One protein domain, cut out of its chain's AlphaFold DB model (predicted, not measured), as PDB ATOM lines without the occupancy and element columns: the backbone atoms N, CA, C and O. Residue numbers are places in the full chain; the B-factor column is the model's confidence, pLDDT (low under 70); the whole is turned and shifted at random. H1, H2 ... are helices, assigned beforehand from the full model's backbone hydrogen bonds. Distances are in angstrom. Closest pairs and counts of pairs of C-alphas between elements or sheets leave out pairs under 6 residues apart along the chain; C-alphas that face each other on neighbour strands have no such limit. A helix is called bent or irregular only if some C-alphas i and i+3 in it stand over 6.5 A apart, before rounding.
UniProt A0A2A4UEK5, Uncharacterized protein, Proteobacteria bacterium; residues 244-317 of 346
ATOM      1  N   LYS A 244     -18.522   5.823 -33.531       77.94
ATOM      2  CA  LYS A 244     -19.530   6.855 -33.811       77.94
ATOM      3  C   LYS A 244     -20.655   6.875 -32.772       77.94
ATOM      4  O   LYS A 244     -21.030   7.941 -32.295       77.94
ATOM      5  N   MET A 245     -21.138   5.703 -32.361       83.38
ATOM      6  CA  MET A 245     -22.197   5.574 -31.356       83.38
ATOM      7  C   MET A 245     -21.714   6.040 -29.979       83.38
ATOM      8  O   MET A 245     -22.438   6.731 -29.267       83.38
ATOM      9  N   GLN A 246     -20.466   5.729 -29.620       86.75
ATOM     10  CA  GLN A 246     -19.887   6.164 -28.349       86.75
ATOM     11  C   GLN A 246     -19.748   7.693 -28.276       86.75
ATOM     12  O   GLN A 246     -20.071   8.293 -27.248       86.75
ATOM     13  N   ASN A 247     -19.335   8.329 -29.375       87.69
ATOM     14  CA  ASN A 247     -19.271   9.787 -29.470       87.69
ATOM     15  C   ASN A 247     -20.662  10.431 -29.389       87.69
ATOM     16  O   ASN A 247     -20.832  11.388 -28.635       87.69
ATOM     17  N   GLY A 248     -21.664   9.870 -30.076       90.75
ATOM     18  CA  GLY A 248     -23.052  10.335 -29.988       90.75
ATOM     19  C   GLY A 248     -23.592  10.297 -28.556       90.75
ATOM     20  O   GLY A 248     -24.109  11.295 -28.060       90.75
ATOM     21  N   ILE A 249     -23.372   9.193 -27.833       94.12
ATOM     22  CA  ILE A 249     -23.793   9.068 -26.428       94.12
ATOM     23  C   ILE A 249     -23.098  10.111 -25.538       94.12
ATOM     24  O   ILE A 249     -23.735  10.690 -24.661       94.12
ATOM     25  N   ASN A 250     -21.816  10.406 -25.768       94.44
ATOM     26  CA  ASN A 250     -21.105  11.442 -25.010       94.44
ATOM     27  C   ASN A 250     -21.678  12.850 -25.245       94.44
ATOM     28  O   ASN A 250     -21.744  13.643 -24.304       94.44
ATOM     29  N   ILE A 251     -22.112  13.161 -26.471       94.62
ATOM     30  CA  ILE A 251     -22.791  14.427 -26.787       94.62
ATOM     31  C   ILE A 251     -24.106  14.521 -26.005       94.62
ATOM     32  O   ILE A 251     -24.338  15.530 -25.338       94.62
ATOM     33  N   LEU A 252     -24.910  13.453 -25.998       97.00
ATOM     34  CA  LEU A 252     -26.178  13.400 -25.259       97.00
ATOM     35  C   LEU A 252     -25.975  13.528 -23.743       97.00
ATOM     36  O   LEU A 252     -26.693  14.273 -23.086       97.00
ATOM     37  N   ILE A 253     -24.944  12.889 -23.176       97.69
ATOM     38  CA  ILE A 253     -24.594  13.058 -21.754       97.69
ATOM     39  C   ILE A 253     -24.242  14.520 -21.450       97.69
ATOM     40  O   ILE A 253     -24.645  15.054 -20.418       97.69
ATOM     41  N   ASN A 254     -23.496  15.192 -22.328       96.25
ATOM     42  CA  ASN A 254     -23.159  16.602 -22.136       96.25
ATOM     43  C   ASN A 254     -24.380  17.525 -22.279       96.25
ATOM     44  O   ASN A 254     -24.456  18.525 -21.565       96.25
ATOM     45  N   ALA A 255     -25.331  17.192 -23.154       97.31
ATOM     46  CA  ALA A 255     -26.613  17.885 -23.255       97.31
ATOM     47  C   ALA A 255     -27.438  17.726 -21.968       97.31
ATOM     48  O   ALA A 255     -27.888  18.723 -21.400       97.31
ATOM     49  N   ALA A 256     -27.521  16.502 -21.443       98.06
ATOM     50  CA  ALA A 256     -28.200  16.195 -20.188       98.06
ATOM     51  C   ALA A 256     -27.574  16.929 -18.989       98.06
ATOM     52  O   ALA A 256     -28.283  17.508 -18.170       98.06
ATOM     53  N   LYS A 257     -26.236  16.999 -18.915       97.44
ATOM     54  CA  LYS A 257     -25.519  17.784 -17.888       97.44
ATOM     55  C   LYS A 257     -25.868  19.269 -17.910       97.44
ATOM     56  O   LYS A 257     -25.839  19.912 -16.866       97.44
ATOM     57  N   LYS A 258     -26.159  19.815 -19.091       97.56
ATOM     58  CA  LYS A 258     -26.568  21.213 -19.278       97.56
ATOM     59  C   LYS A 258     -28.075  21.418 -19.112       97.56
ATOM     60  O   LYS A 258     -28.537  22.536 -19.309       97.56
ATOM     61  N   ASN A 259     -28.819  20.363 -18.773       96.81
ATOM     62  CA  ASN A 259     -30.277  20.362 -18.705       96.81
ATOM     63  C   ASN A 259     -30.925  20.894 -19.998       96.81
ATOM     64  O   ASN A 259     -31.903  21.636 -19.953       96.81
ATOM     65  N   ALA A 260     -30.323  20.572 -21.150       97.81
ATOM     66  CA  ALA A 260     -30.882  20.925 -22.449       97.81
ATOM     67  C   ALA A 260     -32.156  20.111 -22.717       97.81
ATOM     68  O   ALA A 260     -32.317  19.025 -22.168       97.81
ATOM     69  N   ASP A 261     -33.042  20.614 -23.569       97.75
ATOM     70  CA  ASP A 261     -34.305  19.946 -23.886       97.75
ATOM     71  C   ASP A 261     -34.076  18.615 -24.644       97.75
ATOM     72  O   ASP A 261     -33.464  18.648 -25.717       97.75
ATOM     73  N   PRO A 262     -34.522  17.451 -24.120       98.06
ATOM     74  CA  PRO A 262     -34.416  16.161 -24.806       98.06
ATOM     75  C   PRO A 262     -35.073  16.132 -26.191       98.06
ATOM     76  O   PRO A 262     -34.571  15.442 -27.078       98.06
ATOM     77  N   GLU A 263     -36.165  16.873 -26.396       97.06
ATOM     78  CA  GLU A 263     -36.935  16.846 -27.646       97.06
ATOM     79  C   GLU A 263     -36.088  17.295 -28.843       97.06
ATOM     80  O   GLU A 263     -36.071  16.645 -29.890       97.06
ATOM     81  N   VAL A 264     -35.278  18.339 -28.650       96.44
ATOM     82  CA  VAL A 264     -34.368  18.876 -29.675       96.44
ATOM     83  C   VAL A 264     -33.345  17.828 -30.128       96.44
ATOM     84  O   VAL A 264     -32.972  17.776 -31.300       96.44
ATOM     85  N   TYR A 265     -32.894  16.963 -29.216       97.06
ATOM     86  CA  TYR A 265     -31.924  15.912 -29.535       97.06
ATOM     87  C   TYR A 265     -32.576  14.653 -30.106       97.06
ATOM     88  O   TYR A 265     -31.883  13.872 -30.756       97.06
ATOM     89  N   ALA A 266     -33.880  14.449 -29.913       97.25
ATOM     90  CA  ALA A 266     -34.588  13.304 -30.478       97.25
ATOM     91  C   ALA A 266     -34.558  13.329 -32.015       97.25
ATOM     92  O   ALA A 266     -34.204  12.324 -32.632       97.25
ATOM     93  N   ALA A 267     -34.822  14.490 -32.623       93.12
ATOM     94  CA  ALA A 267     -34.728  14.677 -34.072       93.12
ATOM     95  C   ALA A 267     -33.300  14.432 -34.593       93.12
ATOM     96  O   ALA A 267     -33.100  13.678 -35.542       93.12
ATOM     97  N   LEU A 268     -32.292  14.976 -33.898       93.00
ATOM     98  CA  LEU A 268     -30.881  14.778 -34.245       93.00
ATOM     99  C   LEU A 268     -30.492  13.289 -34.264       93.00
ATOM    100  O   LEU A 268     -29.722  12.856 -35.116       93.00
ATOM    101  N   ILE A 269     -30.990  12.497 -33.310       94.31
ATOM    102  CA  ILE A 269     -30.686  11.062 -33.230       94.31
ATOM    103  C   ILE A 269     -31.262  10.310 -34.429       94.31
ATOM    104  O   ILE A 269     -30.578   9.439 -34.966       94.31
ATOM    105  N   ILE A 270     -32.482  10.652 -34.846       94.31
ATOM    106  CA  ILE A 270     -33.146  10.034 -36.000       94.31
ATOM    107  C   ILE A 270     -32.376  10.342 -37.288       94.31
ATOM    108  O   ILE A 270     -32.148   9.443 -38.089       94.31
ATOM    109  N   ASP A 271     -31.877  11.569 -37.448       93.69
ATOM    110  CA  ASP A 271     -31.101  11.950 -38.637       93.69
ATOM    111  C   ASP A 271     -29.717  11.279 -38.698       93.69
ATOM    112  O   ASP A 271     -29.165  11.058 -39.778       93.69
ATOM    113  N   GLN A 272     -29.115  10.977 -37.544       90.25
ATOM    114  CA  GLN A 272     -27.736  10.477 -37.461       90.25
ATOM    115  C   GLN A 272     -27.633   8.948 -37.384       90.25
ATOM    116  O   GLN A 272     -26.574   8.385 -37.684       90.25
ATOM    117  N   ILE A 273     -28.688   8.259 -36.947       90.38
ATOM    118  CA  ILE A 273     -28.701   6.805 -36.759       90.38
ATOM    119  C   ILE A 273     -29.679   6.185 -37.751       90.38
ATOM    120  O   ILE A 273     -30.818   6.609 -37.858       90.38
ATOM    121  N   ASN A 274     -29.247   5.131 -38.447       90.19
ATOM    122  CA  ASN A 274     -30.131   4.377 -39.331       90.19
ATOM    123  C   ASN A 274     -31.384   3.887 -38.565       90.19
ATOM    124  O   ASN A 274     -31.259   3.251 -37.510       90.19
ATOM    125  N   ASN A 275     -32.565   4.164 -39.128       89.44
ATOM    126  CA  ASN A 275     -33.865   3.875 -38.521       89.44
ATOM    127  C   ASN A 275     -34.030   2.410 -38.103       89.44
ATOM    128  O   ASN A 275     -34.531   2.159 -37.012       89.44
ATOM    129  N   ASP A 276     -33.549   1.440 -38.883       89.75
ATOM    130  CA  ASP A 276     -33.692   0.016 -38.555       89.75
ATOM    131  C   ASP A 276     -32.931  -0.341 -37.274       89.75
ATOM    132  O   ASP A 276     -33.406  -1.099 -36.428       89.75
ATOM    133  N   ILE A 277     -31.734   0.227 -37.096       90.19
ATOM    134  CA  ILE A 277     -30.917   0.014 -35.895       90.19
ATOM    135  C   ILE A 277     -31.587   0.673 -34.689       90.19
ATOM    136  O   ILE A 277     -31.641   0.078 -33.609       90.19
ATOM    137  N   LEU A 278     -32.100   1.890 -34.875       92.38
ATOM    138  CA  LEU A 278     -32.770   2.656 -33.831       92.38
ATOM    139  C   LEU A 278     -34.056   1.955 -33.369       92.38
ATOM    140  O   LEU A 278     -34.225   1.743 -32.171       92.38
ATOM    141  N   ILE A 279     -34.895   1.495 -34.301       93.38
ATOM    142  CA  ILE A 279     -36.121   0.733 -34.026       93.38
ATOM    143  C   ILE A 279     -35.790  -0.565 -33.285       93.38
ATOM    144  O   ILE A 279     -36.337  -0.813 -32.212       93.38
ATOM    145  N   ASN A 280     -34.836  -1.362 -33.781       91.44
ATOM    146  CA  ASN A 280     -34.422  -2.606 -33.116       91.44
ATOM    147  C   ASN A 280     -33.894  -2.369 -31.692       91.44
ATOM    148  O   ASN A 280     -34.081  -3.198 -30.798       91.44
ATOM    149  N   MET A 281     -33.223  -1.238 -31.460       92.50
ATOM    150  CA  MET A 281     -32.780  -0.849 -30.127       92.50
ATOM    151  C   MET A 281     -33.967  -0.448 -29.238       92.50
ATOM    152  O   MET A 281     -34.034  -0.914 -28.100       92.50
ATOM    153  N   LEU A 282     -34.901   0.361 -29.748       94.75
ATOM    154  CA  LEU A 282     -36.067   0.885 -29.021       94.75
ATOM    155  C   LEU A 282     -37.143  -0.162 -28.711       94.75
ATOM    156  O   LEU A 282     -37.878   0.011 -27.737       94.75
ATOM    157  N   LEU A 283     -37.220  -1.231 -29.509       93.75
ATOM    158  CA  LEU A 283     -38.107  -2.379 -29.287       93.75
ATOM    159  C   LEU A 283     -37.654  -3.282 -28.135       93.75
ATOM    160  O   LEU A 283     -38.418  -4.130 -27.692       93.75
ATOM    161  N   SER A 284     -36.420  -3.141 -27.648       92.38
ATOM    162  CA  SER A 284     -35.978  -3.944 -26.509       92.38
ATOM    163  C   SER A 284     -36.481  -3.378 -25.183       92.38
ATOM    164  O   SER A 284     -36.309  -2.190 -24.929       92.38
ATOM    165  N   ASP A 285     -37.018  -4.238 -24.312       86.25
ATOM    166  CA  ASP A 285     -37.633  -3.858 -23.022       86.25
ATOM    167  C   ASP A 285     -36.705  -3.064 -22.082       86.25
ATOM    168  O   ASP A 285     -37.153  -2.382 -21.168       86.25
ATOM    169  N   ASP A 286     -35.394  -3.118 -22.328       93.81
ATOM    170  CA  ASP A 286     -34.345  -2.587 -21.461       93.81
ATOM    171  C   ASP A 286     -33.389  -1.624 -22.203       93.81
ATOM    172  O   ASP A 286     -32.164  -1.673 -22.025       93.81
ATOM    173  N   VAL A 287     -33.927  -0.728 -23.044       95.31
ATOM    174  CA  VAL A 287     -33.139   0.288 -23.789       95.31
ATOM    175  C   VAL A 287     -32.175   1.036 -22.867       95.31
ATOM    176  O   VAL A 287     -30.982   1.157 -23.150       95.31
ATOM    177  N   LEU A 288     -32.676   1.494 -21.720       96.62
ATOM    178  CA  LEU A 288     -31.909   2.330 -20.808       96.62
ATOM    179  C   LEU A 288     -30.786   1.544 -20.114       96.62
ATOM    180  O   LEU A 288     -29.665   2.043 -19.998       96.62
ATOM    181  N   LYS A 289     -31.011   0.267 -19.764       96.25
ATOM    182  CA  LYS A 289     -29.939  -0.609 -19.253       96.25
ATOM    183  C   LYS A 289     -28.860  -0.849 -20.309       96.25
ATOM    184  O   LYS A 289     -27.674  -0.841 -19.979       96.25
ATOM    185  N   LYS A 290     -29.238  -1.021 -21.583       93.88
ATOM    186  CA  LYS A 290     -28.270  -1.147 -22.687       93.88
ATOM    187  C   LYS A 290     -27.426   0.119 -22.842       93.88
ATOM    188  O   LYS A 290     -26.209   0.003 -22.981       93.88
ATOM    189  N   LEU A 291     -28.035   1.303 -22.753       94.81
ATOM    190  CA  LEU A 291     -27.315   2.581 -22.801       94.81
ATOM    191  C   LEU A 291     -26.353   2.755 -21.616       94.81
ATOM    192  O   LEU A 291     -25.211   3.161 -21.825       94.81
ATOM    193  N   ILE A 292     -26.754   2.368 -20.399       96.44
ATOM    194  CA  ILE A 292     -25.879   2.380 -19.210       96.44
ATOM    195  C   ILE A 292     -24.692   1.421 -19.375       96.44
ATOM    196  O   ILE A 292     -23.563   1.765 -19.021       96.44
ATOM    197  N   ASN A 293     -24.927   0.229 -19.931       94.00
ATOM    198  CA  ASN A 293     -23.863  -0.739 -20.210       94.00
ATOM    199  C   ASN A 293     -22.874  -0.219 -21.262       94.00
ATOM    200  O   ASN A 293     -21.679  -0.497 -21.165       94.00
ATOM    201  N   PHE A 294     -23.357   0.554 -22.238       91.94
ATOM    202  CA  PHE A 294     -22.516   1.218 -23.232       91.94
ATOM    203  C   PHE A 294     -21.704   2.371 -22.636       91.94
ATOM    204  O   PHE A 294     -20.518   2.513 -22.929       91.94
ATOM    205  N   ASN A 295     -22.330   3.203 -21.804       95.00
ATOM    206  CA  ASN A 295     -21.679   4.318 -21.139       95.00
ATOM    207  C   ASN A 295     -22.299   4.553 -19.760       95.00
ATOM    208  O   ASN A 295     -23.432   5.019 -19.633       95.00
ATOM    209  N   ARG A 296     -21.514   4.302 -18.707       96.56
ATOM    210  CA  ARG A 296     -21.974   4.448 -17.319       96.56
ATOM    211  C   ARG A 296     -22.440   5.866 -16.979       96.56
ATOM    212  O   ARG A 296     -23.243   6.015 -16.062       96.56
ATOM    213  N   GLY A 297     -21.997   6.893 -17.711       96.50
ATOM    214  CA  GLY A 297     -22.418   8.281 -17.504       96.50
ATOM    215  C   GLY A 297     -23.919   8.520 -17.708       96.50
ATOM    216  O   GLY A 297     -24.459   9.454 -17.124       96.50
ATOM    217  N   VAL A 298     -24.608   7.646 -18.451       97.75
ATOM    218  CA  VAL A 298     -26.071   7.695 -18.631       97.75
ATOM    219  C   VAL A 298     -26.809   7.520 -17.297       97.75
ATOM    220  O   VAL A 298     -27.845   8.142 -17.080       97.75
ATOM    221  N   SER A 299     -26.246   6.745 -16.360       97.56
ATOM    222  CA  SER A 299     -26.871   6.483 -15.052       97.56
ATOM    223  C   SER A 299     -27.058   7.736 -14.188       97.56
ATOM    224  O   SER A 299     -27.958   7.772 -13.357       97.56
ATOM    225  N   ALA A 300     -26.264   8.789 -14.404       97.88
ATOM    226  CA  ALA A 300     -26.418  10.052 -13.684       97.88
ATOM    227  C   ALA A 300     -27.602  10.899 -14.194       97.88
ATOM    228  O   ALA A 300     -28.023  11.830 -13.514       97.88
ATOM    229  N   HIS A 301     -28.132  10.588 -15.381       98.19
ATOM    230  CA  HIS A 301     -29.142  11.388 -16.076       98.19
ATOM    231  C   HIS A 301     -30.305  10.527 -16.602       98.19
ATOM    232  O   HIS A 301     -30.842  10.802 -17.671       98.19
ATOM    233  N   MET A 302     -30.696   9.477 -15.868       97.50
ATOM    234  CA  MET A 302     -31.685   8.489 -16.334       97.50
ATOM    235  C   MET A 302     -33.015   9.122 -16.760       97.50
ATOM    236  O   MET A 302     -33.478   8.839 -17.856       97.50
ATOM    237  N   GLN A 303     -33.566  10.040 -15.957       97.44
ATOM    238  CA  GLN A 303     -34.836  10.716 -16.270       97.44
ATOM    239  C   GLN A 303     -34.781  11.478 -17.600       97.44
ATOM    240  O   GLN A 303     -35.712  11.409 -18.391       97.44
ATOM    241  N   TRP A 304     -33.663  12.158 -17.877       98.12
ATOM    242  CA  TRP A 304     -33.468  12.883 -19.133       98.12
ATOM    243  C   TRP A 304     -33.452  11.927 -20.335       98.12
ATOM    244  O   TRP A 304     -34.063  12.206 -21.366       98.12
ATOM    245  N   PHE A 305     -32.790  10.774 -20.194       97.94
ATOM    246  CA  PHE A 305     -32.756   9.746 -21.236       97.94
ATOM    247  C   PHE A 305     -34.097   9.019 -21.405       97.94
ATOM    248  O   PHE A 305     -34.429   8.671 -22.534       97.94
ATOM    249  N   ASP A 306     -34.883   8.828 -20.343       97.19
ATOM    250  CA  ASP A 306     -36.254   8.307 -20.450       97.19
ATOM    251  C   ASP A 306     -37.132   9.245 -21.284       97.19
ATOM    252  O   ASP A 306     -37.775   8.804 -22.239       97.19
ATOM    253  N   THR A 307     -37.095  10.551 -20.999       97.25
ATOM    254  CA  THR A 307     -37.816  11.559 -21.791       97.25
ATOM    255  C   THR A 307     -37.344  11.567 -23.246       97.25
ATOM    256  O   THR A 307     -38.169  11.535 -24.156       97.25
ATOM    257  N   LEU A 308     -36.029  11.514 -23.489       97.25
ATOM    258  CA  LEU A 308     -35.468  11.402 -24.839       97.25
ATOM    259  C   LEU A 308     -36.008  10.170 -25.585       97.25
ATOM    260  O   LEU A 308     -36.418  10.284 -26.737       97.25
ATOM    261  N   ILE A 309     -36.026   8.997 -24.942       96.69
ATOM    262  CA  ILE A 309     -36.536   7.752 -25.537       96.69
ATOM    263  C   ILE A 309     -38.013   7.899 -25.913       96.69
ATOM    264  O   ILE A 309     -38.400   7.446 -26.990       96.69
ATOM    265  N   ILE A 310     -38.821   8.549 -25.070       95.75
ATOM    266  CA  ILE A 310     -40.230   8.842 -25.368       95.75
ATOM    267  C   ILE A 310     -40.335   9.718 -26.621       95.75
ATOM    268  O   ILE A 310     -41.022   9.332 -27.562       95.75
ATOM    269  N   HIS A 311     -39.606  10.837 -26.699       96.94
ATOM    270  CA  HIS A 311     -39.648  11.707 -27.883       96.94
ATOM    271  C   HIS A 311     -39.190  10.993 -29.160       96.94
ATOM    272  O   HIS A 311     -39.825  11.148 -30.202       96.94
ATOM    273  N   VAL A 312     -38.144  10.163 -29.094       96.12
ATOM    274  CA  VAL A 312     -37.692   9.380 -30.257       96.12
ATOM    275  C   VAL A 312     -38.761   8.368 -30.686       96.12
ATOM    276  O   VAL A 312     -39.043   8.252 -31.876       96.12
ATOM    277  N   LYS A 313     -39.400   7.662 -29.741       95.25
ATOM    278  CA  LYS A 313     -40.509   6.744 -30.055       95.25
ATOM    279  C   LYS A 313     -41.688   7.476 -30.695       95.25
ATOM    280  O   LYS A 313     -42.253   6.965 -31.659       95.25
ATOM    281  N   ASN A 314     -42.020   8.668 -30.201       94.75
ATOM    282  CA  ASN A 314     -43.106   9.491 -30.733       94.75
ATOM    283  C   ASN A 314     -42.821   9.930 -32.176       94.75
ATOM    284  O   ASN A 314     -43.668   9.760 -33.044       94.75
ATOM    285  N   LEU A 315     -41.610  10.422 -32.458       95.00
ATOM    286  CA  LEU A 315     -41.208  10.846 -33.807       95.00
ATOM    287  C   LEU A 315     -41.163   9.690 -34.817       95.00
ATOM    288  O   LEU A 315     -41.407   9.899 -36.002       95.00
ATOM    289  N   LEU A 316     -40.878   8.468 -34.360       94.62
ATOM    290  CA  LEU A 316     -40.907   7.261 -35.193       94.62
ATOM    291  C   LEU A 316     -42.307   6.639 -35.324       94.62
ATOM    292  O   LEU A 316     -42.433   5.566 -35.911       94.62
ATOM    293  N   ASN A 317     -43.350   7.270 -34.770       93.94
ATOM    294  CA  ASN A 317     -44.703   6.712 -34.672       93.94
ATOM    295  C   ASN A 317     -44.736   5.313 -34.023       93.94
ATOM    296  O   ASN A 317     -45.609   4.500 -34.311       93.94
TER     297      ASN A 317
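This is residues 244 to 317 of the 346 residues of an uncharacterized protein of Proteobacteria bacterium (UniProt A0A2A4UEK5). One long, kinked helix, H5, lies across one side of a loose ring of four shorter helices, H1, H2, H3 and H4, which follow one another round it in chain order. H5 packs on H1, H2 and H4, while H3 sits farthest from the middle, near H2, H4 and H5 without clearly touching them. The printed part has 74 residues, with five named helices and no named strand, in the order H1 H2 H3 H4 H5: all helix. It is compact, with a radius of gyration of the C-alphas of 11.1 A, and rounded, spanning 27 by 24 by 22 A.

Find C-alpha 296 at (-21.974, 4.448, -17.319); from there H5, residues 296 to 315, runs 26.1 A to C-alpha 315 at (-41.208, 10.846, -33.807). It is irregular, with C-alphas 300 and 303 8.8 A apart, and has a kink of 87 degrees near residue 303. H1, residues 244 to 257, begins at C-alpha 244 (-19.530, 6.855, -33.811) and measures 20.2 A. H2 holds residues 262 to 272, 15.4 A; H3 residues 275 to 282, 10.2 A; H4 residues 287 to 294, 10.7 A.

Start at the hub, H5. H2 touches it about perpendicular, at 77 degrees; their closest C-alphas, Pro 262 and Leu 308, are 4.9 A apart. H1 touches it with residues 253 to 257 alone, closest at C-alphas 256 and 304, 6.3 A. H4 and H5 form a helical hairpin, opposite ways at a steep tilt of 40 degrees, closest at C-alphas 292 and 298, 5.3 A. H1 and H3 are apart, as are H2 and H4. In H1, H3 and H4 every O i to N i+4 pair is within hydrogen-bond range; in H2 5 of 7 are, in H5 12 of 16.

Look at C-alphas 258 and 276, the two farthest apart, at 29.5 A. The printed part has no cut, its four links between helices are tight, and no printed residue has a pLDDT under 70.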